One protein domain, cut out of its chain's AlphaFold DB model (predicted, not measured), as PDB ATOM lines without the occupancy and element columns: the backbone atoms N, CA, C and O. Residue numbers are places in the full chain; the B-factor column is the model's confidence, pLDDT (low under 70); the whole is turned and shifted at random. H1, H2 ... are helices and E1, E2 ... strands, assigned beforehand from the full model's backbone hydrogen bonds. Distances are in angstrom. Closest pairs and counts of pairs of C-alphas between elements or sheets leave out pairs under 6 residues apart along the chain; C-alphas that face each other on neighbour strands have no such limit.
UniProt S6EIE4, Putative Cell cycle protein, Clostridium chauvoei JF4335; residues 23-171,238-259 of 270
ATOM      1  N   LEU A  23     -36.726  -6.710  11.620       84.00
ATOM      2  CA  LEU A  23     -36.178  -7.470  12.745       84.00
ATOM      3  C   LEU A  23     -34.847  -8.136  12.377       84.00
ATOM      4  O   LEU A  23     -33.883  -8.040  13.135       84.00
ATOM      5  N   GLY A  24     -34.765  -8.742  11.188       85.44
ATOM      6  CA  GLY A  24     -33.525  -9.315  10.663       85.44
ATOM      7  C   GLY A  24     -32.422  -8.268  10.496       85.44
ATOM      8  O   GLY A  24     -31.271  -8.521  10.845       85.44
ATOM      9  N   GLY A  25     -32.772  -7.065  10.037       81.31
ATOM     10  CA  GLY A  25     -31.842  -5.947   9.918       81.31
ATOM     11  C   GLY A  25     -31.345  -5.453  11.272       81.31
ATOM     12  O   GLY A  25     -30.143  -5.279  11.450       81.31
ATOM     13  N   ILE A  26     -32.234  -5.276  12.253       82.62
ATOM     14  CA  ILE A  26     -31.851  -4.879  13.617       82.62
ATOM     15  C   ILE A  26     -30.904  -5.918  14.227       82.62
ATOM     16  O   ILE A  26     -29.872  -5.551  14.791       82.62
ATOM     17  N   LEU A  27     -31.207  -7.209  14.068       89.50
ATOM     18  CA  LEU A  27     -30.324  -8.286  14.508       89.50
ATOM     19  C   LEU A  27     -28.949  -8.194  13.826       89.50
ATOM     20  O   LEU A  27     -27.924  -8.237  14.508       89.50
ATOM     21  N   LEU A  28     -28.922  -8.008  12.502       85.94
ATOM     22  CA  LEU A  28     -27.692  -7.824  11.726       85.94
ATOM     23  C   LEU A  28     -26.871  -6.630  12.231       85.94
ATOM     24  O   LEU A  28     -25.655  -6.746  12.378       85.94
ATOM     25  N   LEU A  29     -27.519  -5.507  12.545       83.75
ATOM     26  CA  LEU A  29     -26.868  -4.321  13.097       83.75
ATOM     27  C   LEU A  29     -26.229  -4.612  14.452       83.75
ATOM     28  O   LEU A  29     -25.054  -4.302  14.650       83.75
ATOM     29  N   VAL A  30     -26.957  -5.250  15.371       87.38
ATOM     30  CA  VAL A  30     -26.429  -5.598  16.700       87.38
ATOM     31  C   VAL A  30     -25.224  -6.533  16.582       87.38
ATOM     32  O   VAL A  30     -24.231  -6.340  17.284       87.38
ATOM     33  N   LEU A  31     -25.283  -7.522  15.686       88.94
ATOM     34  CA  LEU A  31     -24.166  -8.435  15.427       88.94
ATOM     35  C   LEU A  31     -22.957  -7.695  14.844       88.94
ATOM     36  O   LEU A  31     -21.843  -7.853  15.339       88.94
ATOM     37  N   MET A  32     -23.176  -6.842  13.844       83.81
ATOM     38  CA  MET A  32     -22.114  -6.059  13.216       83.81
ATOM     39  C   MET A  32     -21.422  -5.133  14.215       83.81
ATOM     40  O   MET A  32     -20.201  -5.081  14.215       83.81
ATOM     41  N   LEU A  33     -22.150  -4.467  15.118       86.06
ATOM     42  CA  LEU A  33     -21.564  -3.578  16.135       86.06
ATOM     43  C   LEU A  33     -20.671  -4.297  17.167       86.06
ATOM     44  O   LEU A  33     -19.872  -3.644  17.857       86.06
ATOM     45  N   LYS A  34     -20.817  -5.622  17.306       85.56
ATOM     46  CA  LYS A  34     -19.956  -6.464  18.152       85.56
ATOM     47  C   LYS A  34     -18.665  -6.880  17.448       85.56
ATOM     48  O   LYS A  34     -17.673  -7.124  18.127       85.56
ATOM     49  N   ILE A  35     -18.670  -6.954  16.119       84.00
ATOM     50  CA  ILE A  35     -17.511  -7.350  15.314       84.00
ATOM     51  C   ILE A  35     -16.667  -6.108  15.032       84.00
ATOM     52  O   ILE A  35     -17.189  -5.095  14.584       84.00
ATOM     53  N   ASP A  36     -15.358  -6.168  15.256       84.94
ATOM     54  CA  ASP A  36     -14.461  -5.086  14.845       84.94
ATOM     55  C   ASP A  36     -14.392  -5.009  13.310       84.94
ATOM     56  O   ASP A  36     -13.945  -5.954  12.650       84.94
ATOM     57  N   TYR A  37     -14.821  -3.881  12.734       83.81
ATOM     58  CA  TYR A  37     -14.825  -3.688  11.283       83.81
ATOM     59  C   TYR A  37     -13.420  -3.815  10.672       83.81
ATOM     60  O   TYR A  37     -13.290  -4.175   9.504       83.81
ATOM     61  N   ARG A  38     -12.355  -3.570  11.445       84.06
ATOM     62  CA  ARG A  38     -10.964  -3.640  10.974       84.06
ATOM     63  C   ARG A  38     -10.572  -5.059  10.550       84.06
ATOM     64  O   ARG A  38      -9.730  -5.224   9.668       84.06
ATOM     65  N   ASN A  39     -11.250  -6.085  11.073       84.94
ATOM     66  CA  ASN A  39     -11.060  -7.469  10.634       84.94
ATOM     67  C   ASN A  39     -11.536  -7.715   9.193       84.94
ATOM     68  O   ASN A  39     -10.995  -8.602   8.528       84.94
ATOM     69  N   LEU A  40     -12.469  -6.908   8.665       85.50
ATOM     70  CA  LEU A  40     -12.936  -7.012   7.271       85.50
ATOM     71  C   LEU A  40     -11.800  -6.799   6.268       85.50
ATOM     72  O   LEU A  40     -11.830  -7.388   5.188       85.50
ATOM     73  N   LYS A  41     -10.766  -6.031   6.642       86.69
ATOM     74  CA  LYS A  41      -9.599  -5.738   5.799       86.69
ATOM     75  C   LYS A  41      -8.952  -6.999   5.227       86.69
ATOM     76  O   LYS A  41      -8.618  -7.048   4.044       86.69
ATOM     77  N   LYS A  42      -8.805  -8.042   6.052       90.25
ATOM     78  CA  LYS A  42      -8.189  -9.319   5.650       90.25
ATOM     79  C   LYS A  42      -8.988 -10.020   4.545       90.25
ATOM     80  O   LYS A  42      -8.416 -10.739   3.731       90.25
ATOM     81  N   TYR A  43     -10.296  -9.768   4.488       92.56
ATOM     82  CA  TYR A  43     -11.232 -10.434   3.589       92.56
ATOM     83  C   TYR A  43     -11.641  -9.587   2.382       92.56
ATOM     84  O   TYR A  43     -12.358 -10.103   1.533       92.56
ATOM     85  N   CYS A  44     -11.182  -8.336   2.238       93.75
ATOM     86  CA  CYS A  44     -11.627  -7.447   1.156       93.75
ATOM     87  C   CYS A  44     -11.521  -8.100  -0.230       93.75
ATOM     88  O   CYS A  44     -12.523  -8.231  -0.921       93.75
ATOM     89  N   LYS A  45     -10.358  -8.649  -0.608       94.94
ATOM     90  CA  LYS A  45     -10.198  -9.331  -1.911       94.94
ATOM     91  C   LYS A  45     -11.192 -10.482  -2.111       94.94
ATOM     92  O   LYS A  45     -11.722 -10.646  -3.205       94.94
ATOM     93  N   PHE A  46     -11.452 -11.257  -1.059       96.31
ATOM     94  CA  PHE A  46     -12.422 -12.348  -1.099       96.31
ATOM     95  C   PHE A  46     -13.854 -11.820  -1.243       96.31
ATOM     96  O   PHE A  46     -14.605 -12.324  -2.074       96.31
ATOM     97  N   ILE A  47     -14.217 -10.766  -0.505       95.81
ATOM     98  CA  ILE A  47     -15.513 -10.082  -0.614       95.81
ATOM     99  C   ILE A  47     -15.716  -9.560  -2.041       95.81
ATOM    100  O   ILE A  47     -16.778  -9.779  -2.617       95.81
ATOM    101  N   TYR A  48     -14.698  -8.944  -2.649       97.50
ATOM    102  CA  TYR A  48     -14.772  -8.478  -4.034       97.50
ATOM    103  C   TYR A  48     -15.081  -9.616  -5.007       97.50
ATOM    104  O   TYR A  48     -16.064  -9.571  -5.743       97.50
ATOM    105  N   ILE A  49     -14.232 -10.649  -5.001       97.62
ATOM    106  CA  ILE A  49     -14.300 -11.753  -5.962       97.62
ATOM    107  C   ILE A  49     -15.606 -12.527  -5.782       97.62
ATOM    108  O   ILE A  49     -16.298 -12.780  -6.765       97.62
ATOM    109  N   SER A  50     -15.982 -12.849  -4.542       96.88
ATOM    110  CA  SER A  50     -17.248 -13.531  -4.255       96.88
ATOM    111  C   SER A  50     -18.453 -12.705  -4.703       96.88
ATOM    112  O   SER A  50     -19.338 -13.252  -5.351       96.88
ATOM    113  N   THR A  51     -18.466 -11.388  -4.468       96.31
ATOM    114  CA  THR A  51     -19.572 -10.522  -4.909       96.31
ATOM    115  C   THR A  51     -19.691 -10.481  -6.434       96.31
ATOM    116  O   THR A  51     -20.802 -10.539  -6.958       96.31
ATOM    117  N   ILE A  52     -18.568 -10.442  -7.161       96.75
ATOM    118  CA  ILE A  52     -18.566 -10.502  -8.630       96.75
ATOM    119  C   ILE A  52     -19.074 -11.849  -9.134       96.75
ATOM    120  O   ILE A  52     -19.930 -11.881 -10.014       96.75
ATOM    121  N   ILE A  53     -18.586 -12.949  -8.561       95.94
ATOM    122  CA  ILE A  53     -19.007 -14.301  -8.944       95.94
ATOM    123  C   ILE A  53     -20.505 -14.479  -8.697       95.94
ATOM    124  O   ILE A  53     -21.215 -14.913  -9.597       95.94
ATOM    125  N   ILE A  54     -21.001 -14.101  -7.516       94.12
ATOM    126  CA  ILE A  54     -22.426 -14.211  -7.187       94.12
ATOM    127  C   ILE A  54     -23.251 -13.340  -8.142       94.12
ATOM    128  O   ILE A  54     -24.239 -13.825  -8.687       94.12
ATOM    129  N   SER A  55     -22.821 -12.102  -8.418       92.75
ATOM    130  CA  SER A  55     -23.496 -11.222  -9.383       92.75
ATOM    131  C   SER A  55     -23.566 -11.868 -10.772       92.75
ATOM    132  O   SER A  55     -24.640 -11.939 -11.358       92.75
ATOM    133  N   LEU A  56     -22.468 -12.432 -11.279       93.12
ATOM    134  CA  LEU A  56     -22.458 -13.122 -12.573       93.12
ATOM    135  C   LEU A  56     -23.366 -14.355 -12.581       93.12
ATOM    136  O   LEU A  56     -24.175 -14.500 -13.490       93.12
ATOM    137  N   ILE A  57     -23.287 -15.210 -11.556       91.75
ATOM    138  CA  ILE A  57     -24.159 -16.387 -11.418       91.75
ATOM    139  C   ILE A  57     -25.625 -15.955 -11.455       91.75
ATOM    140  O   ILE A  57     -26.437 -16.557 -12.152       91.75
ATOM    141  N   THR A  58     -25.980 -14.878 -10.759       89.19
ATOM    142  CA  THR A  58     -27.374 -14.429 -10.729       89.19
ATOM    143  C   THR A  58     -27.885 -13.925 -12.075       89.19
ATOM    144  O   THR A  58     -29.069 -14.100 -12.340       89.19
ATOM    145  N   ILE A  59     -27.035 -13.393 -12.961       86.94
ATOM    146  CA  ILE A  59     -27.467 -13.018 -14.320       86.94
ATOM    147  C   ILE A  59     -28.005 -14.241 -15.075       86.94
ATOM    148  O   ILE A  59     -28.985 -14.125 -15.801       86.94
ATOM    149  N   PHE A  60     -27.401 -15.415 -14.870       85.25
ATOM    150  CA  PHE A  60     -27.762 -16.636 -15.594       85.25
ATOM    151  C   PHE A  60     -28.808 -17.505 -14.882       85.25
ATOM    152  O   PHE A  60     -29.559 -18.206 -15.550       85.25
ATOM    153  N   PHE A  61     -28.851 -17.488 -13.545       84.56
ATOM    154  CA  PHE A  61     -29.616 -18.465 -12.753       84.56
ATOM    155  C   PHE A  61     -30.723 -17.864 -11.872       84.56
ATOM    156  O   PHE A  61     -31.410 -18.605 -11.169       84.56
ATOM    157  N   SER A  62     -30.886 -16.540 -11.841       82.94
ATOM    158  CA  SER A  62     -31.906 -15.913 -10.989       82.94
ATOM    159  C   SER A  62     -33.313 -15.979 -11.584       82.94
ATOM    160  O   SER A  62     -33.510 -16.147 -12.786       82.94
ATOM    161  N   SER A  63     -34.316 -15.829 -10.717       76.44
ATOM    162  CA  SER A  63     -35.710 -15.744 -11.150       76.44
ATOM    163  C   SER A  63     -35.997 -14.377 -11.767       76.44
ATOM    164  O   SER A  63     -35.644 -13.345 -11.195       76.44
ATOM    165  N   HIS A  64     -36.700 -14.361 -12.898       73.25
ATOM    166  CA  HIS A  64     -37.163 -13.123 -13.513       73.25
ATOM    167  C   HIS A  64     -38.421 -12.627 -12.793       73.25
ATOM    168  O   HIS A  64     -39.472 -13.261 -12.874       73.25
ATOM    169  N   ILE A  65     -38.346 -11.485 -12.107       65.56
ATOM    170  CA  ILE A  65     -39.520 -10.861 -11.473       65.56
ATOM    171  C   ILE A  65     -39.842  -9.587 -12.234       65.56
ATOM    172  O   ILE A  65     -39.054  -8.651 -12.210       65.56
ATOM    173  N   ASN A  66     -40.996  -9.571 -12.909       60.28
ATOM    174  CA  ASN A  66     -41.486  -8.515 -13.807       60.28
ATOM    175  C   ASN A  66     -40.628  -8.274 -15.079       60.28
ATOM    176  O   ASN A  66     -40.947  -7.375 -15.847       60.28
ATOM    177  N   GLY A  67     -39.529  -9.017 -15.290       58.81
ATOM    178  CA  GLY A  67     -38.479  -8.697 -16.280       58.81
ATOM    179  C   GLY A  67     -37.121  -8.231 -15.704       58.81
ATOM    180  O   GLY A  67     -36.229  -7.916 -16.482       58.81
ATOM    181  N   ALA A  68     -36.952  -8.187 -14.372       61.62
ATOM    182  CA  ALA A  68     -35.704  -7.878 -13.678       61.62
ATOM    183  C   ALA A  68     -35.031  -9.191 -13.377       61.62
ATOM    184  O   ALA A  68     -35.683 -10.157 -12.966       61.62
ATOM    185  N   ILE A  69     -33.721  -9.165 -13.514       69.88
ATOM    186  CA  ILE A  69     -32.836 -10.272 -13.213       69.88
ATOM    187  C   ILE A  69     -32.187  -9.965 -11.853       69.88
ATOM    188  O   ILE A  69     -32.207  -8.842 -11.361       69.88
ATOM    189  N   GLY A  70     -31.672 -10.980 -11.174       76.81
ATOM    190  CA  GLY A  70     -30.945 -10.836  -9.913       76.81
ATOM    191  C   GLY A  70     -31.756 -11.092  -8.651       76.81
ATOM    192  O   GLY A  70     -31.240 -10.889  -7.550       76.81
ATOM    193  N   TRP A  71     -32.996 -11.562  -8.786       79.94
ATOM    194  CA  TRP A  71     -33.806 -11.986  -7.652       79.94
ATOM    195  C   TRP A  71     -33.488 -13.424  -7.251       79.94
ATOM    196  O   TRP A  71     -33.727 -14.377  -7.995       79.94
ATOM    197  N   VAL A  72     -32.981 -13.577  -6.033       83.44
ATOM    198  CA  VAL A  72     -32.810 -14.865  -5.367       83.44
ATOM    199  C   VAL A  72     -33.986 -15.060  -4.419       83.44
ATOM    200  O   VAL A  72     -34.260 -14.212  -3.568       83.44
ATOM    201  N   ILE A  73     -34.706 -16.167  -4.588       81.44
ATOM    202  CA  ILE A  73     -35.894 -16.501  -3.802       81.44
ATOM    203  C   ILE A  73     -35.562 -17.715  -2.935       81.44
ATOM    204  O   ILE A  73     -35.224 -18.776  -3.454       81.44
ATOM    205  N   ILE A  74     -35.656 -17.556  -1.614       81.12
ATOM    206  CA  ILE A  74     -35.450 -18.621  -0.628       81.12
ATOM    207  C   ILE A  74     -36.695 -18.671   0.263       81.12
ATOM    208  O   ILE A  74     -36.844 -17.896   1.211       81.12
ATOM    209  N   GLY A  75     -37.627 -19.568  -0.069       78.44
ATOM    210  CA  GLY A  75     -38.914 -19.675   0.621       78.44
ATOM    211  C   GLY A  75     -39.719 -18.362   0.541       78.44
ATOM    212  O   GLY A  75     -39.955 -17.873  -0.562       78.44
ATOM    213  N   PRO A  76     -40.150 -17.765   1.673       72.31
ATOM    214  CA  PRO A  76     -40.936 -16.526   1.670       72.31
ATOM    215  C   PRO A  76     -40.095 -15.256   1.451       72.31
ATOM    216  O   PRO A  76     -40.656 -14.164   1.311       72.31
ATOM    217  N   ILE A  77     -38.765 -15.385   1.458       72.00
ATOM    218  CA  ILE A  77     -37.814 -14.279   1.388       72.00
ATOM    219  C   ILE A  77     -37.311 -14.167  -0.049       72.00
ATOM    220  O   ILE A  77     -36.808 -15.132  -0.622       72.00
ATOM    221  N   SER A  78     -37.405 -12.970  -0.617       75.00
ATOM    222  CA  SER A  78     -36.766 -12.631  -1.883       75.00
ATOM    223  C   SER A  78     -35.749 -11.522  -1.663       75.00
ATOM    224  O   SER A  78     -36.010 -10.559  -0.933       75.00
ATOM    225  N   PHE A  79     -34.580 -11.652  -2.287       78.25
ATOM    226  CA  PHE A  79     -33.608 -10.576  -2.305       78.25
ATOM    227  C   PHE A  79     -32.992 -10.329  -3.669       78.25
ATOM    228  O   PHE A  79     -32.682 -11.262  -4.405       78.25
ATOM    229  N   ASN A  80     -32.812  -9.047  -3.987       82.81
ATOM    230  CA  ASN A  80     -32.114  -8.624  -5.188       82.81
ATOM    231  C   ASN A  80     -30.624  -8.437  -4.867       82.81
ATOM    232  O   ASN A  80     -30.243  -7.596  -4.047       82.81
ATOM    233  N   ILE A  81     -29.784  -9.238  -5.514       88.31
ATOM    234  CA  ILE A  81     -28.335  -9.216  -5.311       88.31
ATOM    235  C   ILE A  81     -27.681  -7.927  -5.819       88.31
ATOM    236  O   ILE A  81     -26.736  -7.445  -5.201       88.31
ATOM    237  N   PHE A  82     -28.203  -7.327  -6.888       85.75
ATOM    238  CA  PHE A  82     -27.671  -6.104  -7.488       85.75
ATOM    239  C   PHE A  82     -27.950  -4.870  -6.639       85.75
ATOM    240  O   PHE A  82     -27.225  -3.886  -6.735       85.75
ATOM    241  N   THR A  83     -28.927  -4.940  -5.733       81.69
ATOM    242  CA  THR A  83     -29.088  -3.934  -4.678       81.69
ATOM    243  C   THR A  83     -27.977  -4.046  -3.624       81.69
ATOM    244  O   THR A  83     -27.523  -3.035  -3.094       81.69
ATOM    245  N   ILE A  84     -27.522  -5.266  -3.315       85.88
ATOM    246  CA  ILE A  84     -26.543  -5.558  -2.253       85.88
ATOM    247  C   ILE A  84     -25.099  -5.358  -2.742       85.88
ATOM    248  O   ILE A  84     -24.256  -4.817  -2.023       85.88
ATOM    249  N   ALA A  85     -24.810  -5.791  -3.968       92.38
ATOM    250  CA  ALA A  85     -23.464  -5.890  -4.522       92.38
ATOM    251  C   ALA A  85     -22.654  -4.576  -4.491       92.38
ATOM    252  O   ALA A  85     -21.500  -4.634  -4.054       92.38
ATOM    253  N   PRO A  86     -23.200  -3.394  -4.863       90.19
ATOM    254  CA  PRO A  86     -22.451  -2.138  -4.817       90.19
ATOM    255  C   PRO A  86     -21.810  -1.873  -3.451       90.19
ATOM    256  O   PRO A  86     -20.649  -1.479  -3.384       90.19
ATOM    257  N   PHE A  87     -22.525  -2.154  -2.359       87.56
ATOM    258  CA  PHE A  87     -22.056  -1.882  -0.999       87.56
ATOM    259  C   PHE A  87     -20.851  -2.747  -0.626       87.56
ATOM    260  O   PHE A  87     -19.827  -2.223  -0.185       87.56
ATOM    261  N   PHE A  88     -20.938  -4.060  -0.850       92.69
ATOM    262  CA  PHE A  88     -19.831  -4.980  -0.576       92.69
ATOM    263  C   PHE A  88     -18.607  -4.679  -1.442       92.69
ATOM    264  O   PHE A  88     -17.477  -4.716  -0.946       92.69
ATOM    265  N   LEU A  89     -18.817  -4.323  -2.710       96.56
ATOM    266  CA  LEU A  89     -17.728  -3.957  -3.608       96.56
ATOM    267  C   LEU A  89     -17.039  -2.661  -3.166       96.56
ATOM    268  O   LEU A  89     -15.814  -2.624  -3.148       96.56
ATOM    269  N   ILE A  90     -17.782  -1.632  -2.737       93.88
ATOM    270  CA  ILE A  90     -17.206  -0.369  -2.231       93.88
ATOM    271  C   ILE A  90     -16.390  -0.606  -0.956       93.88
ATOM    272  O   ILE A  90     -15.252  -0.142  -0.862       93.88
ATOM    273  N   ILE A  91     -16.934  -1.363   0.005       91.06
ATOM    274  CA  ILE A  91     -16.218  -1.737   1.239       91.06
ATOM    275  C   ILE A  91     -14.930  -2.481   0.890       91.06
ATOM    276  O   ILE A  91     -13.869  -2.228   1.460       91.06
ATOM    277  N   SER A  92     -15.009  -3.385  -0.083       95.81
ATOM    278  CA  SER A  92     -13.836  -4.092  -0.555       95.81
ATOM    279  C   SER A  92     -12.819  -3.169  -1.227       95.81
ATOM    280  O   SER A  92     -11.627  -3.320  -0.971       95.81
ATOM    281  N   LEU A  93     -13.242  -2.243  -2.093       96.44
ATOM    282  CA  LEU A  93     -12.333  -1.300  -2.745       96.44
ATOM    283  C   LEU A  93     -11.577  -0.466  -1.713       96.44
ATOM    284  O   LEU A  93     -10.369  -0.290  -1.852       96.44
ATOM    285  N   ALA A  94     -12.260  -0.015  -0.656       93.56
ATOM    286  CA  ALA A  94     -11.639   0.760   0.412       93.56
ATOM    287  C   ALA A  94     -10.474   0.002   1.070       93.56
ATOM    288  O   ALA A  94      -9.397   0.568   1.241       93.56
ATOM    289  N   GLY A  95     -10.648  -1.290   1.369       93.62
ATOM    290  CA  GLY A  95      -9.567  -2.106   1.927       93.62
ATOM    291  C   GLY A  95      -8.513  -2.545   0.905       93.62
ATOM    292  O   GLY A  95      -7.338  -2.654   1.248       93.62
ATOM    293  N   ILE A  96      -8.887  -2.771  -0.361       95.75
ATOM    294  CA  ILE A  96      -7.926  -3.091  -1.431       95.75
ATOM    295  C   ILE A  96      -6.997  -1.896  -1.677       95.75
ATOM    296  O   ILE A  96      -5.795  -2.098  -1.844       95.75
ATOM    297  N   PHE A  97      -7.525  -0.668  -1.670       96.12
ATOM    298  CA  PHE A  97      -6.772   0.531  -2.040       96.12
ATOM    299  C   PHE A  97      -5.989   1.201  -0.899       96.12
ATOM    300  O   PHE A  97      -5.249   2.145  -1.160       96.12
ATOM    301  N   GLU A  98      -6.067   0.699   0.336       89.94
ATOM    302  CA  GLU A  98      -5.492   1.331   1.540       89.94
ATOM    303  C   GLU A  98      -3.976   1.609   1.469       89.94
ATOM    304  O   GLU A  98      -3.496   2.543   2.097       89.94
ATOM    305  N   ASN A  99      -3.214   0.843   0.682       86.81
ATOM    306  CA  ASN A  99      -1.772   1.058   0.473       86.81
ATOM    307  C   ASN A  99      -1.387   0.964  -1.012       86.81
ATOM    308  O   ASN A  99      -0.332   0.438  -1.378       86.81
ATOM    309  N   TRP A 100      -2.286   1.396  -1.897       94.06
ATOM    310  CA  TRP A 100      -2.114   1.231  -3.338       94.06
ATOM    311  C   TRP A 100      -1.164   2.283  -3.918       94.06
ATOM    312  O   TRP A 100      -1.360   3.485  -3.750       94.06
ATOM    313  N   ASN A 101      -0.136   1.853  -4.657       94.44
ATOM    314  CA  ASN A 101       0.771   2.789  -5.322       94.44
ATOM    315  C   ASN A 101       0.218   3.221  -6.689       94.44
ATOM    316  O   ASN A 101       0.514   2.616  -7.723       94.44
ATOM    317  N   TRP A 102      -0.543   4.313  -6.689       94.75
ATOM    318  CA  TRP A 102      -1.195   4.871  -7.875       94.75
ATOM    319  C   TRP A 102      -0.258   5.466  -8.932       94.75
ATOM    320  O   TRP A 102      -0.690   5.685 -10.063       94.75
ATOM    321  N   ASN A 103       1.022   5.700  -8.619       92.06
ATOM    322  CA  ASN A 103       1.988   6.174  -9.620       92.06
ATOM    323  C   ASN A 103       2.419   5.060 -10.591       92.06
ATOM    324  O   ASN A 103       2.926   5.341 -11.678       92.06
ATOM    325  N   ASN A 104       2.222   3.789 -10.229       94.81
ATOM    326  CA  ASN A 104       2.527   2.669 -11.109       94.81
ATOM    327  C   ASN A 104       1.379   2.445 -12.109       94.81
ATOM    328  O   ASN A 104       0.251   2.139 -11.719       94.81
ATOM    329  N   LYS A 105       1.689   2.513 -13.410       92.88
ATOM    330  CA  LYS A 105       0.715   2.320 -14.500       92.88
ATOM    331  C   LYS A 105      -0.054   0.998 -14.392       92.88
ATOM    332  O   LYS A 105      -1.252   0.979 -14.649       92.88
ATOM    333  N   LYS A 106       0.596  -0.092 -13.963       95.44
ATOM    334  CA  LYS A 106      -0.060  -1.397 -13.772       95.44
ATOM    335  C   LYS A 106      -1.138  -1.320 -12.690       95.44
ATOM    336  O   LYS A 106      -2.253  -1.784 -12.906       95.44
ATOM    337  N   TYR A 107      -0.820  -0.709 -11.550       95.38
ATOM    338  CA  TYR A 107      -1.760  -0.546 -10.440       95.38
ATOM    339  C   TYR A 107      -2.899   0.418 -10.775       95.38
ATOM    340  O   TYR A 107      -4.029   0.164 -10.362       95.38
ATOM    341  N   LEU A 108      -2.630   1.455 -11.574       95.12
ATOM    342  CA  LEU A 108      -3.666   2.336 -12.112       95.12
ATOM    343  C   LEU A 108      -4.628   1.570 -13.036       95.12
ATOM    344  O   LEU A 108      -5.835   1.634 -12.826       95.12
ATOM    345  N   CYS A 109      -4.118   0.797 -14.001       95.12
ATOM    346  CA  CYS A 109      -4.956  -0.004 -14.901       95.12
ATOM    347  C   CYS A 109      -5.794  -1.046 -14.149       95.12
ATOM    348  O   CYS A 109      -6.979  -1.195 -14.431       95.12
ATOM    349  N   ILE A 110      -5.206  -1.740 -13.167       96.56
ATOM    350  CA  ILE A 110      -5.945  -2.691 -12.324       96.56
ATOM    351  C   ILE A 110      -7.023  -1.960 -11.516       96.56
ATOM    352  O   ILE A 110      -8.157  -2.421 -11.476       96.56
ATOM    353  N   GLY A 111      -6.708  -0.811 -10.912       96.44
ATOM    354  CA  GLY A 111      -7.687  -0.023 -10.158       96.44
ATOM    355  C   GLY A 111      -8.864   0.443 -11.020       96.44
ATOM    356  O   GLY A 111     -10.011   0.320 -10.601       96.44
ATOM    357  N   LEU A 112      -8.599   0.886 -12.253       95.44
ATOM    358  CA  LEU A 112      -9.642   1.239 -13.223       95.44
ATOM    359  C   LEU A 112     -10.497   0.034 -13.615       95.44
ATOM    360  O   LEU A 112     -11.716   0.153 -13.689       95.44
ATOM    361  N   LEU A 113      -9.882  -1.133 -13.820       96.25
ATOM    362  CA  LEU A 113     -10.611  -2.370 -14.092       96.25
ATOM    363  C   LEU A 113     -11.525  -2.739 -12.917       96.25
ATOM    364  O   LEU A 113     -12.678  -3.092 -13.140       96.25
ATOM    365  N   LEU A 114     -11.055  -2.598 -11.674       97.06
ATOM    366  CA  LEU A 114     -11.865  -2.842 -10.474       97.06
ATOM    367  C   LEU A 114     -13.024  -1.830 -10.320       97.06
ATOM    368  O   LEU A 114     -14.083  -2.165  -9.792       97.06
ATOM    369  N   ALA A 115     -12.872  -0.599 -10.810       95.56
ATOM    370  CA  ALA A 115     -13.949   0.395 -10.818       95.56
ATOM    371  C   ALA A 115     -14.962   0.183 -11.966       95.56
ATOM    372  O   ALA A 115     -16.165   0.391 -11.797       95.56
ATOM    373  N   LEU A 116     -14.503  -0.241 -13.144       95.38
ATOM    374  CA  LEU A 116     -15.351  -0.373 -14.333       95.38
ATOM    375  C   LEU A 116     -16.062  -1.727 -14.421       95.38
ATOM    376  O   LEU A 116     -17.224  -1.766 -14.815       95.38
ATOM    377  N   LEU A 117     -15.402  -2.824 -14.038       96.00
ATOM    378  CA  LEU A 117     -15.932  -4.180 -14.211       96.00
ATOM    379  C   LEU A 117     -17.319  -4.369 -13.565       96.00
ATOM    380  O   LEU A 117     -18.221  -4.831 -14.262       96.00
ATOM    381  N   PRO A 118     -17.561  -3.986 -12.298       95.88
ATOM    382  CA  PRO A 118     -18.882  -4.176 -11.701       95.88
ATOM    383  C   PRO A 118     -19.936  -3.240 -12.292       95.88
ATOM    384  O   PRO A 118     -21.082  -3.641 -12.462       95.88
ATOM    385  N   SER A 119     -19.540  -2.028 -12.693       92.12
ATOM    386  CA  SER A 119     -20.425  -1.098 -13.402       92.12
ATOM    387  C   SER A 119     -20.938  -1.703 -14.712       92.12
ATOM    388  O   SER A 119     -22.120  -1.578 -15.022       92.12
ATOM    389  N   LEU A 120     -20.080  -2.412 -15.454       92.94
ATOM    390  CA  LEU A 120     -20.477  -3.137 -16.665       92.94
ATOM    391  C   LEU A 120     -21.443  -4.285 -16.351       92.94
ATOM    392  O   LEU A 120     -22.437  -4.441 -17.050       92.94
ATOM    393  N   ILE A 121     -21.197  -5.045 -15.281       92.50
ATOM    394  CA  ILE A 121     -22.097  -6.121 -14.836       92.50
ATOM    395  C   ILE A 121     -23.489  -5.562 -14.489       92.50
ATOM    396  O   ILE A 121     -24.497  -6.154 -14.859       92.50
ATOM    397  N   PHE A 122     -23.565  -4.401 -13.837       88.75
ATOM    398  CA  PHE A 122     -24.841  -3.757 -13.497       88.75
ATOM    399  C   PHE A 122     -25.574  -3.216 -14.729       88.75
ATOM    400  O   PHE A 122     -26.796  -3.305 -14.813       88.75
ATOM    401  N   ILE A 123     -24.839  -2.733 -15.734       85.19
ATOM    402  CA  ILE A 123     -25.427  -2.386 -17.036       85.19
ATOM    403  C   ILE A 123     -25.976  -3.637 -17.741       85.19
ATOM    404  O   ILE A 123     -27.041  -3.552 -18.346       85.19
ATOM    405  N   LEU A 124     -25.300  -4.792 -17.642       85.88
ATOM    406  CA  LEU A 124     -25.786  -6.059 -18.209       85.88
ATOM    407  C   LEU A 124     -27.080  -6.548 -17.548       85.88
ATOM    408  O   LEU A 124     -27.925  -7.114 -18.233       85.88
ATOM    409  N   GLU A 125     -27.269  -6.299 -16.252       82.06
ATOM    410  CA  GLU A 125     -28.553  -6.553 -15.580       82.06
ATOM    411  C   GLU A 125     -29.626  -5.492 -15.902       82.06
ATOM    412  O   GLU A 125     -30.779  -5.628 -15.512       82.06
ATOM    413  N   ALA A 126     -29.287  -4.472 -16.692       78.38
ATOM    414  CA  ALA A 126     -30.137  -3.328 -17.008       78.38
ATOM    415  C   ALA A 126     -30.413  -2.382 -15.818       78.38
ATOM    416  O   ALA A 126     -31.311  -1.539 -15.900       78.38
ATOM    417  N   SER A 127     -29.587  -2.402 -14.758       76.94
ATOM    418  CA  SER A 127     -29.613  -1.387 -13.690       76.94
ATOM    419  C   SER A 127     -28.558  -0.294 -13.869       76.94
ATOM    420  O   SER A 127     -27.501  -0.251 -13.233       76.94
ATOM    421  N   LEU A 128     -28.914   0.723 -14.659       73.81
ATOM    422  CA  LEU A 128     -28.094   1.935 -14.791       73.81
ATOM    423  C   LEU A 128     -27.894   2.661 -13.442       73.81
ATOM    424  O   LEU A 128     -26.864   3.296 -13.213       73.81
ATOM    425  N   SER A 129     -28.853   2.549 -12.518       70.44
ATOM    426  CA  SER A 129     -28.742   3.154 -11.186       70.44
ATOM    427  C   SER A 129     -27.641   2.505 -10.339       70.44
ATOM    428  O   SER A 129     -26.808   3.221  -9.794       70.44
ATOM    429  N   ASN A 130     -27.574   1.172 -10.267       79.94
ATOM    430  CA  ASN A 130     -26.533   0.497  -9.483       79.94
ATOM    431  C   ASN A 130     -25.152   0.708 -10.112       79.94
ATOM    432  O   ASN A 130     -24.178   0.939  -9.392       79.94
ATOM    433  N   ALA A 131     -25.081   0.716 -11.450       84.44
ATOM    434  CA  ALA A 131     -23.873   1.060 -12.197       84.44
ATOM    435  C   ALA A 131     -23.349   2.453 -11.830       84.44
ATOM    436  O   ALA A 131     -22.178   2.603 -11.493       84.44
ATOM    437  N   THR A 132     -24.215   3.468 -11.845       80.62
ATOM    438  CA  THR A 132     -23.816   4.848 -11.534       80.62
ATOM    439  C   THR A 132     -23.452   5.033 -10.062       80.62
ATOM    440  O   THR A 132     -22.421   5.643  -9.780       80.62
ATOM    441  N   ILE A 133     -24.222   4.462  -9.126       81.31
ATOM    442  CA  ILE A 133     -23.924   4.509  -7.683       81.31
ATOM    443  C   ILE A 133     -22.548   3.906  -7.397       81.31
ATOM    444  O   ILE A 133     -21.719   4.538  -6.739       81.31
ATOM    445  N   TYR A 134     -22.289   2.700  -7.909       90.44
ATOM    446  CA  TYR A 134     -21.007   2.039  -7.701       90.44
ATOM    447  C   TYR A 134     -19.859   2.810  -8.351       90.44
ATOM    448  O   TYR A 134     -18.832   3.009  -7.708       90.44
ATOM    449  N   LEU A 135     -20.030   3.284  -9.590       91.75
ATOM    450  CA  LEU A 135     -18.980   3.996 -10.313       91.75
ATOM    451  C   LEU A 135     -18.570   5.292  -9.605       91.75
ATOM    452  O   LEU A 135     -17.378   5.544  -9.432       91.75
ATOM    453  N   ILE A 136     -19.544   6.090  -9.156       89.25
ATOM    454  CA  ILE A 136     -19.286   7.322  -8.399       89.25
ATOM    455  C   ILE A 136     -18.533   6.986  -7.110       89.25
ATOM    456  O   ILE A 136     -17.482   7.570  -6.849       89.25
ATOM    457  N   ALA A 137     -19.014   6.005  -6.343       88.31
ATOM    458  CA  ALA A 137     -18.370   5.608  -5.098       88.31
ATOM    459  C   ALA A 137     -16.953   5.052  -5.316       88.31
ATOM    460  O   ALA A 137     -16.040   5.396  -4.568       88.31
ATOM    461  N   ALA A 138     -16.734   4.245  -6.356       95.62
ATOM    462  CA  ALA A 138     -15.419   3.722  -6.711       95.62
ATOM    463  C   ALA A 138     -14.440   4.855  -7.050       95.62
ATOM    464  O   ALA A 138     -13.324   4.865  -6.533       95.62
ATOM    465  N   ILE A 139     -14.869   5.847  -7.842       94.38
ATOM    466  CA  ILE A 139     -14.075   7.049  -8.141       94.38
ATOM    467  C   ILE A 139     -13.751   7.820  -6.856       94.38
ATOM    468  O   ILE A 139     -12.610   8.249  -6.673       94.38
ATOM    469  N   THR A 140     -14.713   7.966  -5.940       92.88
ATOM    470  CA  THR A 140     -14.489   8.611  -4.640       92.88
ATOM    471  C   THR A 140     -13.438   7.868  -3.815       92.88
ATOM    472  O   THR A 140     -12.502   8.496  -3.323       92.88
ATOM    473  N   VAL A 141     -13.532   6.539  -3.699       95.00
ATOM    474  CA  VAL A 141     -12.546   5.732  -2.960       95.00
ATOM    475  C   VAL A 141     -11.168   5.816  -3.622       95.00
ATOM    476  O   VAL A 141     -10.172   5.995  -2.927       95.00
ATOM    477  N   MET A 142     -11.095   5.761  -4.956       95.12
ATOM    478  CA  MET A 142      -9.846   5.955  -5.701       95.12
ATOM    479  C   MET A 142      -9.210   7.317  -5.387       95.12
ATOM    480  O   MET A 142      -8.022   7.382  -5.068       95.12
ATOM    481  N   PHE A 143      -9.995   8.395  -5.412       95.19
ATOM    482  CA  PHE A 143      -9.519   9.738  -5.080       95.19
ATOM    483  C   PHE A 143      -9.008   9.829  -3.635       95.19
ATOM    484  O   PHE A 143      -7.882  10.272  -3.416       95.19
ATOM    485  N   ILE A 144      -9.783   9.335  -2.661       94.62
ATOM    486  CA  ILE A 144      -9.404   9.322  -1.237       94.62
ATOM    487  C   ILE A 144      -8.139   8.484  -1.004       94.62
ATOM    488  O   ILE A 144      -7.288   8.862  -0.204       94.62
ATOM    489  N   SER A 145      -7.971   7.380  -1.736       94.94
ATOM    490  CA  SER A 145      -6.784   6.521  -1.646       94.94
ATOM    491  C   SER A 145      -5.520   7.106  -2.302       94.94
ATOM    492  O   SER A 145      -4.473   6.463  -2.282       94.94
ATOM    493  N   GLY A 146      -5.592   8.305  -2.892       93.62
ATOM    494  CA  GLY A 146      -4.422   9.043  -3.378       93.62
ATOM    495  C   GLY A 146      -4.216   9.060  -4.896       93.62
ATOM    496  O   GLY A 146      -3.140   9.452  -5.357       93.62
ATOM    497  N   VAL A 147      -5.210   8.672  -5.709       95.38
ATOM    498  CA  VAL A 147      -5.130   8.895  -7.164       95.38
ATOM    499  C   VAL A 147      -5.131  10.394  -7.460       95.38
ATOM    500  O   VAL A 147      -6.038  11.122  -7.064       95.38
ATOM    501  N   LYS A 148      -4.159  10.864  -8.248       92.81
ATOM    502  CA  LYS A 148      -4.144  12.254  -8.733       92.81
ATOM    503  C   LYS A 148      -5.367  12.516  -9.617       92.81
ATOM    504  O   LYS A 148      -5.595  11.781 -10.577       92.81
ATOM    505  N   LEU A 149      -6.076  13.621  -9.377       90.31
ATOM    506  CA  LEU A 149      -7.302  13.996 -10.102       90.31
ATOM    507  C   LEU A 149      -7.139  13.965 -11.635       90.31
ATOM    508  O   LEU A 149      -8.029  13.504 -12.345       90.31
ATOM    509  N   LYS A 150      -5.965  14.362 -12.147       92.75
ATOM    510  CA  LYS A 150      -5.631  14.288 -13.578       92.75
ATOM    511  C   LYS A 150      -5.770  12.870 -14.149       92.75
ATOM    512  O   LYS A 150      -6.273  12.724 -15.258       92.75
ATOM    513  N   HIS A 151      -5.345  11.834 -13.421       92.38
ATOM    514  CA  HIS A 151      -5.475  10.448 -13.881       92.38
ATOM    515  C   HIS A 151      -6.938  10.006 -13.914       92.38
ATOM    516  O   HIS A 151      -7.341   9.388 -14.888       92.38
ATOM    517  N   ILE A 152      -7.746  10.392 -12.921       92.00
ATOM    518  CA  ILE A 152      -9.190  10.106 -12.913       92.00
ATOM    519  C   ILE A 152      -9.863  10.742 -14.134       92.00
ATOM    520  O   ILE A 152     -10.527  10.050 -14.899       92.00
ATOM    521  N   ILE A 153      -9.647  12.042 -14.356       92.81
ATOM    522  CA  ILE A 153     -10.274  12.773 -15.468       92.81
ATOM    523  C   ILE A 153      -9.893  12.150 -16.815       92.81
ATOM    524  O   ILE A 153     -10.769  11.892 -17.634       92.81
ATOM    525  N   ILE A 154      -8.604  11.866 -17.037       93.19
ATOM    526  CA  ILE A 154      -8.130  11.262 -18.293       93.19
ATOM    527  C   ILE A 154      -8.706   9.854 -18.489       93.19
ATOM    528  O   ILE A 154      -9.051   9.490 -19.606       93.19
ATOM    529  N   SER A 155      -8.808   9.053 -17.428       91.25
ATOM    530  CA  SER A 155      -9.289   7.675 -17.537       91.25
ATOM    531  C   SER A 155     -10.793   7.570 -17.784       91.25
ATOM    532  O   SER A 155     -11.221   6.650 -18.475       91.25
ATOM    533  N   PHE A 156     -11.593   8.499 -17.251       91.31
ATOM    534  CA  PHE A 156     -13.049   8.488 -17.421       91.31
ATOM    535  C   PHE A 156     -13.553   9.398 -18.550       91.31
ATOM    536  O   PHE A 156     -14.700   9.248 -18.968       91.31
ATOM    537  N   SER A 157     -12.726  10.291 -19.107       91.81
ATOM    538  CA  SER A 157     -13.142  11.154 -20.221       91.81
ATOM    539  C   SER A 157     -13.631  10.399 -21.466       91.81
ATOM    540  O   SER A 157     -14.631  10.846 -22.026       91.81
ATOM    541  N   PRO A 158     -13.066   9.241 -21.886       92.94
ATOM    542  CA  PRO A 158     -13.592   8.510 -23.039       92.94
ATOM    543  C   PRO A 158     -15.004   7.978 -22.786       92.94
ATOM    544  O   PRO A 158     -15.842   8.007 -23.682       92.94
ATOM    545  N   LEU A 159     -15.289   7.543 -21.551       88.75
ATOM    546  CA  LEU A 159     -16.622   7.095 -21.154       88.75
ATOM    547  C   LEU A 159     -17.621   8.254 -21.209       88.75
ATOM    548  O   LEU A 159     -18.715   8.087 -21.738       88.75
ATOM    549  N   VAL A 160     -17.238   9.435 -20.717       88.44
ATOM    550  CA  VAL A 160     -18.091  10.632 -20.783       88.44
ATOM    551  C   VAL A 160     -18.358  11.031 -22.237       88.44
ATOM    552  O   VAL A 160     -19.509  11.263 -22.581       88.44
ATOM    553  N   ILE A 161     -17.335  11.042 -23.099       92.19
ATOM    554  CA  ILE A 161     -17.475  11.355 -24.534       92.19
ATOM    555  C   ILE A 161     -18.376  10.331 -25.242       92.19
ATOM    556  O   ILE A 161     -19.221  10.692 -26.058       92.19
ATOM    557  N   PHE A 162     -18.225   9.047 -24.921       88.75
ATOM    558  CA  PHE A 162     -19.090   8.002 -25.458       88.75
ATOM    559  C   PHE A 162     -20.546   8.200 -25.024       88.75
ATOM    560  O   PHE A 162     -21.451   8.137 -25.855       88.75
ATOM    561  N   LEU A 163     -20.782   8.478 -23.737       83.69
ATOM    562  CA  LEU A 163     -22.124   8.716 -23.210       83.69
ATOM    563  C   LEU A 163     -22.752   9.962 -23.834       83.69
ATOM    564  O   LEU A 163     -23.904   9.899 -24.253       83.69
ATOM    565  N   THR A 164     -22.017  11.068 -23.968       83.69
ATOM    566  CA  THR A 164     -22.548  12.266 -24.633       83.69
ATOM    567  C   THR A 164     -22.909  11.973 -26.087       83.69
ATOM    568  O   THR A 164     -24.027  12.278 -26.496       83.69
ATOM    569  N   GLY A 165     -22.046  11.286 -26.842       87.06
ATOM    570  CA  GLY A 165     -22.359  10.837 -28.203       87.06
ATOM    571  C   GLY A 165     -23.596   9.932 -28.271       87.06
ATOM    572  O   GLY A 165     -24.460  10.116 -29.127       87.06
ATOM    573  N   PHE A 166     -23.736   8.995 -27.329       82.06
ATOM    574  CA  PHE A 166     -24.901   8.115 -27.226       82.06
ATOM    575  C   PHE A 166     -26.196   8.876 -26.913       82.06
ATOM    576  O   PHE A 166     -27.250   8.547 -27.454       82.06
ATOM    577  N   PHE A 167     -26.159   9.894 -26.055       78.44
ATOM    578  CA  PHE A 167     -27.340  10.717 -25.789       78.44
ATOM    579  C   PHE A 167     -27.713  11.581 -26.996       78.44
ATOM    580  O   PHE A 167     -28.899  11.726 -27.285       78.44
ATOM    581  N   LEU A 168     -26.721  12.095 -27.727       83.19
ATOM    582  CA  LEU A 168     -26.947  12.936 -28.901       83.19
ATOM    583  C   LEU A 168     -27.456  12.166 -30.128       83.19
ATOM    584  O   LEU A 168     -28.105  12.753 -30.987       83.19
ATOM    585  N   SER A 169     -27.204  10.857 -30.212       84.31
ATOM    586  CA  SER A 169     -27.561  10.051 -31.388       84.31
ATOM    587  C   SER A 169     -29.060   9.805 -31.574       84.31
ATOM    588  O   SER A 169     -29.476   9.388 -32.653       84.31
ATOM    589  N   ALA A 170     -29.886  10.058 -30.555       83.12
ATOM    590  CA  ALA A 170     -31.332   9.898 -30.644       83.12
ATOM    591  C   ALA A 170     -32.044  11.147 -30.093       83.12
ATOM    592  O   ALA A 170     -31.998  11.373 -28.880       83.12
ATOM    593  N   PRO A 171     -32.772  11.914 -30.932       83.62
ATOM    594  CA  PRO A 171     -33.459  13.143 -30.515       83.62
ATOM    595  C   PRO A 171     -34.373  12.948 -29.299       83.62
ATOM    596  O   PRO A 171     -34.433  13.784 -28.403       83.62
ATOM    597  N   ILE A 238     -35.694   3.514   1.432       37.09
ATOM    598  CA  ILE A 238     -37.044   3.931   1.050       37.09
ATOM    599  C   ILE A 238     -37.900   2.818   0.422       37.09
ATOM    600  O   ILE A 238     -39.115   2.807   0.611       37.09
ATOM    601  N   SER A 239     -37.325   1.892  -0.348       39.59
ATOM    602  CA  SER A 239     -38.168   0.942  -1.073       39.59
ATOM    603  C   SER A 239     -38.747  -0.149  -0.181       39.59
ATOM    604  O   SER A 239     -38.068  -0.683   0.697       39.59
ATOM    605  N   TYR A 240     -39.980  -0.540  -0.516       42.34
ATOM    606  CA  TYR A 240     -40.675  -1.768  -0.110       42.34
ATOM    607  C   TYR A 240     -39.971  -3.049  -0.624       42.34
ATOM    608  O   TYR A 240     -40.609  -4.031  -0.997       42.34
ATOM    609  N   GLY A 241     -38.640  -3.045  -0.677       57.06
ATOM    610  CA  GLY A 241     -37.805  -4.214  -0.879       57.06
ATOM    611  C   GLY A 241     -37.185  -4.604   0.454       57.06
ATOM    612  O   GLY A 241     -36.465  -3.819   1.075       57.06
ATOM    613  N   GLY A 242     -37.416  -5.838   0.891       61.78
ATOM    614  CA  GLY A 242     -36.739  -6.370   2.071       61.78
ATOM    615  C   GLY A 242     -35.216  -6.232   2.010       61.78
ATOM    616  O   GLY A 242     -34.576  -5.891   3.001       61.78
ATOM    617  N   SER A 243     -34.641  -6.405   0.815       66.19
ATOM    618  CA  SER A 243     -33.206  -6.238   0.565       66.19
ATOM    619  C   SER A 243     -32.730  -4.818   0.813       66.19
ATOM    620  O   SER A 243     -31.768  -4.642   1.551       66.19
ATOM    621  N   SER A 244     -33.397  -3.806   0.245       65.62
ATOM    622  CA  SER A 244     -32.998  -2.408   0.433       65.62
ATOM    623  C   SER A 244     -33.000  -2.048   1.911       65.62
ATOM    624  O   SER A 244     -32.019  -1.491   2.390       65.62
ATOM    625  N   LEU A 245     -34.040  -2.438   2.654       69.44
ATOM    626  CA  LEU A 245     -34.127  -2.185   4.090       69.44
ATOM    627  C   LEU A 245     -32.963  -2.826   4.866       69.44
ATOM    628  O   LEU A 245     -32.313  -2.139   5.655       69.44
ATOM    629  N   LEU A 246     -32.652  -4.099   4.598       72.62
ATOM    630  CA  LEU A 246     -31.509  -4.785   5.212       72.62
ATOM    631  C   LEU A 246     -30.182  -4.077   4.921       72.62
ATOM    632  O   LEU A 246     -29.365  -3.901   5.821       72.62
ATOM    633  N   ILE A 247     -29.976  -3.648   3.677       74.44
ATOM    634  CA  ILE A 247     -28.735  -3.007   3.229       74.44
ATOM    635  C   ILE A 247     -28.546  -1.640   3.884       74.44
ATOM    636  O   ILE A 247     -27.435  -1.289   4.265       74.44
ATOM    637  N   ASN A 248     -29.621  -0.882   4.070       65.94
ATOM    638  CA  ASN A 248     -29.564   0.396   4.776       65.94
ATOM    639  C   ASN A 248     -29.138   0.217   6.224       65.94
ATOM    640  O   ASN A 248     -28.275   0.936   6.721       65.94
ATOM    641  N   ILE A 249     -29.746  -0.762   6.895       75.12
ATOM    642  CA  ILE A 249     -29.417  -1.076   8.279       75.12
ATOM    643  C   ILE A 249     -27.972  -1.580   8.367       75.12
ATOM    644  O   ILE A 249     -27.239  -1.178   9.266       75.12
ATOM    645  N   PHE A 250     -27.524  -2.377   7.395       79.00
ATOM    646  CA  PHE A 250     -26.131  -2.795   7.269       79.00
ATOM    647  C   PHE A 250     -25.171  -1.610   7.069       79.00
ATOM    648  O   PHE A 250     -24.147  -1.529   7.745       79.00
ATOM    649  N   ALA A 251     -25.508  -0.658   6.197       74.56
ATOM    650  CA  ALA A 251     -24.708   0.543   5.971       74.56
ATOM    651  C   ALA A 251     -24.597   1.396   7.246       74.56
ATOM    652  O   ALA A 251     -23.495   1.797   7.620       74.56
ATOM    653  N   ILE A 252     -25.712   1.606   7.957       73.62
ATOM    654  CA  ILE A 252     -25.728   2.274   9.267       73.62
ATOM    655  C   ILE A 252     -24.834   1.517  10.251       73.62
ATOM    656  O   ILE A 252     -23.998   2.130  10.910       73.62
ATOM    657  N   ALA A 253     -24.955   0.188  10.312       78.62
ATOM    658  CA  ALA A 253     -24.155  -0.635  11.208       78.62
ATOM    659  C   ALA A 253     -22.653  -0.462  10.954       78.62
ATOM    660  O   ALA A 253     -21.902  -0.276  11.909       78.62
ATOM    661  N   ILE A 254     -22.211  -0.452   9.691       80.75
ATOM    662  CA  ILE A 254     -20.805  -0.214   9.344       80.75
ATOM    663  C   ILE A 254     -20.360   1.191   9.741       80.75
ATOM    664  O   ILE A 254     -19.319   1.329  10.379       80.75
ATOM    665  N   ILE A 255     -21.135   2.227   9.419       82.12
ATOM    666  CA  ILE A 255     -20.783   3.614   9.755       82.12
ATOM    667  C   ILE A 255     -20.657   3.786  11.275       82.12
ATOM    668  O   ILE A 255     -19.670   4.338  11.764       82.12
ATOM    669  N   SER A 256     -21.619   3.265  12.039       77.44
ATOM    670  CA  SER A 256     -21.588   3.290  13.501       77.44
ATOM    671  C   SER A 256     -20.410   2.499  14.072       77.44
ATOM    672  O   SER A 256     -19.806   2.919  15.058       77.44
ATOM    673  N   ASN A 257     -20.044   1.381  13.446       84.00
ATOM    674  CA  ASN A 257     -18.891   0.577  13.836       84.00
ATOM    675  C   ASN A 257     -17.573   1.337  13.596       84.00
ATOM    676  O   ASN A 257     -16.745   1.438  14.499       84.00
ATOM    677  N   VAL A 258     -17.421   1.985  12.436       83.44
ATOM    678  CA  VAL A 258     -16.277   2.867  12.149       83.44
ATOM    679  C   VAL A 258     -16.179   3.984  13.187       83.44
ATOM    680  O   VAL A 258     -15.110   4.204  13.752       83.44
ATOM    681  N   TYR A 259     -17.294   4.650  13.503       83.31
ATOM    682  CA  TYR A 259     -17.324   5.695  14.530       83.31
ATOM    683  C   TYR A 259     -16.894   5.175  15.909       83.31
ATOM    684  O   TYR A 259     -16.111   5.836  16.592       83.31
TER     685      TYR A 259
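Overview. This is residues 23 to 171 and 238 to 259 of the 270 residues of the protein "Putative Cell cycle protein" of Clostridium chauvoei JF4335 (UniProt S6EIE4). The domain is a flattened slab of mostly aligned helices: H2, H3, H4 and H5 make an up-and-down bundle in the middle, H7 and then H1 lie at one side, and H6 at the other, with residues 157 to 171 sticking out. A small sheet of three strands sits at the end where H2 ends and H3 and H7 begin. The printed part has 171 residues, with the order H1 H2 E1 E2 E3 H3 H4 H5 H6 H7, and is mostly helix; the sheet, E1 E2 E3, is antiparallel. It is compact, with a radius of gyration of the C-alphas of 17.3 A and spans of 46 by 44 by 26 A.

Along the chain. H1, residues 23 to 34, begins with C-alpha 23 at (-36.178, -7.470, 12.745). H2, residues 37 to 61, is 31.9 A long, with a kink of 67 degrees near residue 44. E1 is residues 63 to 65, E2 68 to 74 and E3 77 to 80. H3 is residues 81 to 96; H4, 105 to 124, is 28.0 A long; H5 is 128 to 144. H6, residues 149 to 168, is 27.2 A long and begins with C-alpha 149 at (-7.302, 13.996, -10.102). H7, residues 242 to 259, is 26.0 A long and ends with C-alpha 259 at (-17.324, 5.695, 14.530).

Arrangement. In the bundle each helix runs against the one before it. H2 and H3 touch at Cys 44 and Ser 92, their closest C-alphas, 4.4 A. H3 touches H5, closest C-alphas Pro 86 and Tyr 134, 5.3 A. H4 and H5 form a helical hairpin, closest C-alphas Ser 119 and Ala 131, 4.2 A. H5 and H6, also a helical hairpin, only just touch, with 3 pairs of C-alphas within 8 A, closest Phe 143 and Leu 149, 6.9 A. H7 touches H3, closest C-alphas Ile 84 and Ile 247, 6.4 A. H1 touches H7, the same way at a shallow tilt of 21 degrees, closest C-alphas Gly 25 and Leu 246, 4.9 A. E1 E2 E3 is a meander, each strand the antiparallel neighbour of the one before: N 63 and O 71 are 3.1 A apart, N 72 and O 79 2.8 A. H2, H3 and H7 only graze the sheet. Every O i to N i+4 pair is within hydrogen-bond range in H1, H5 and H7; in H2 15 of 21 are, in H3 9 of 12, in H4 and H6 14 of 16 each.

Size, cuts and confidence. The farthest C-alphas, Lys 34 and Pro 171, are 54.2 A apart. Residues 172 to 237 are not printed; C-alphas 171 and 238 are 33.1 A apart across the cut. Of the links printed whole, none is long. The pLDDT is under 70 at residues 65 to 69, 238 to 245 and 248.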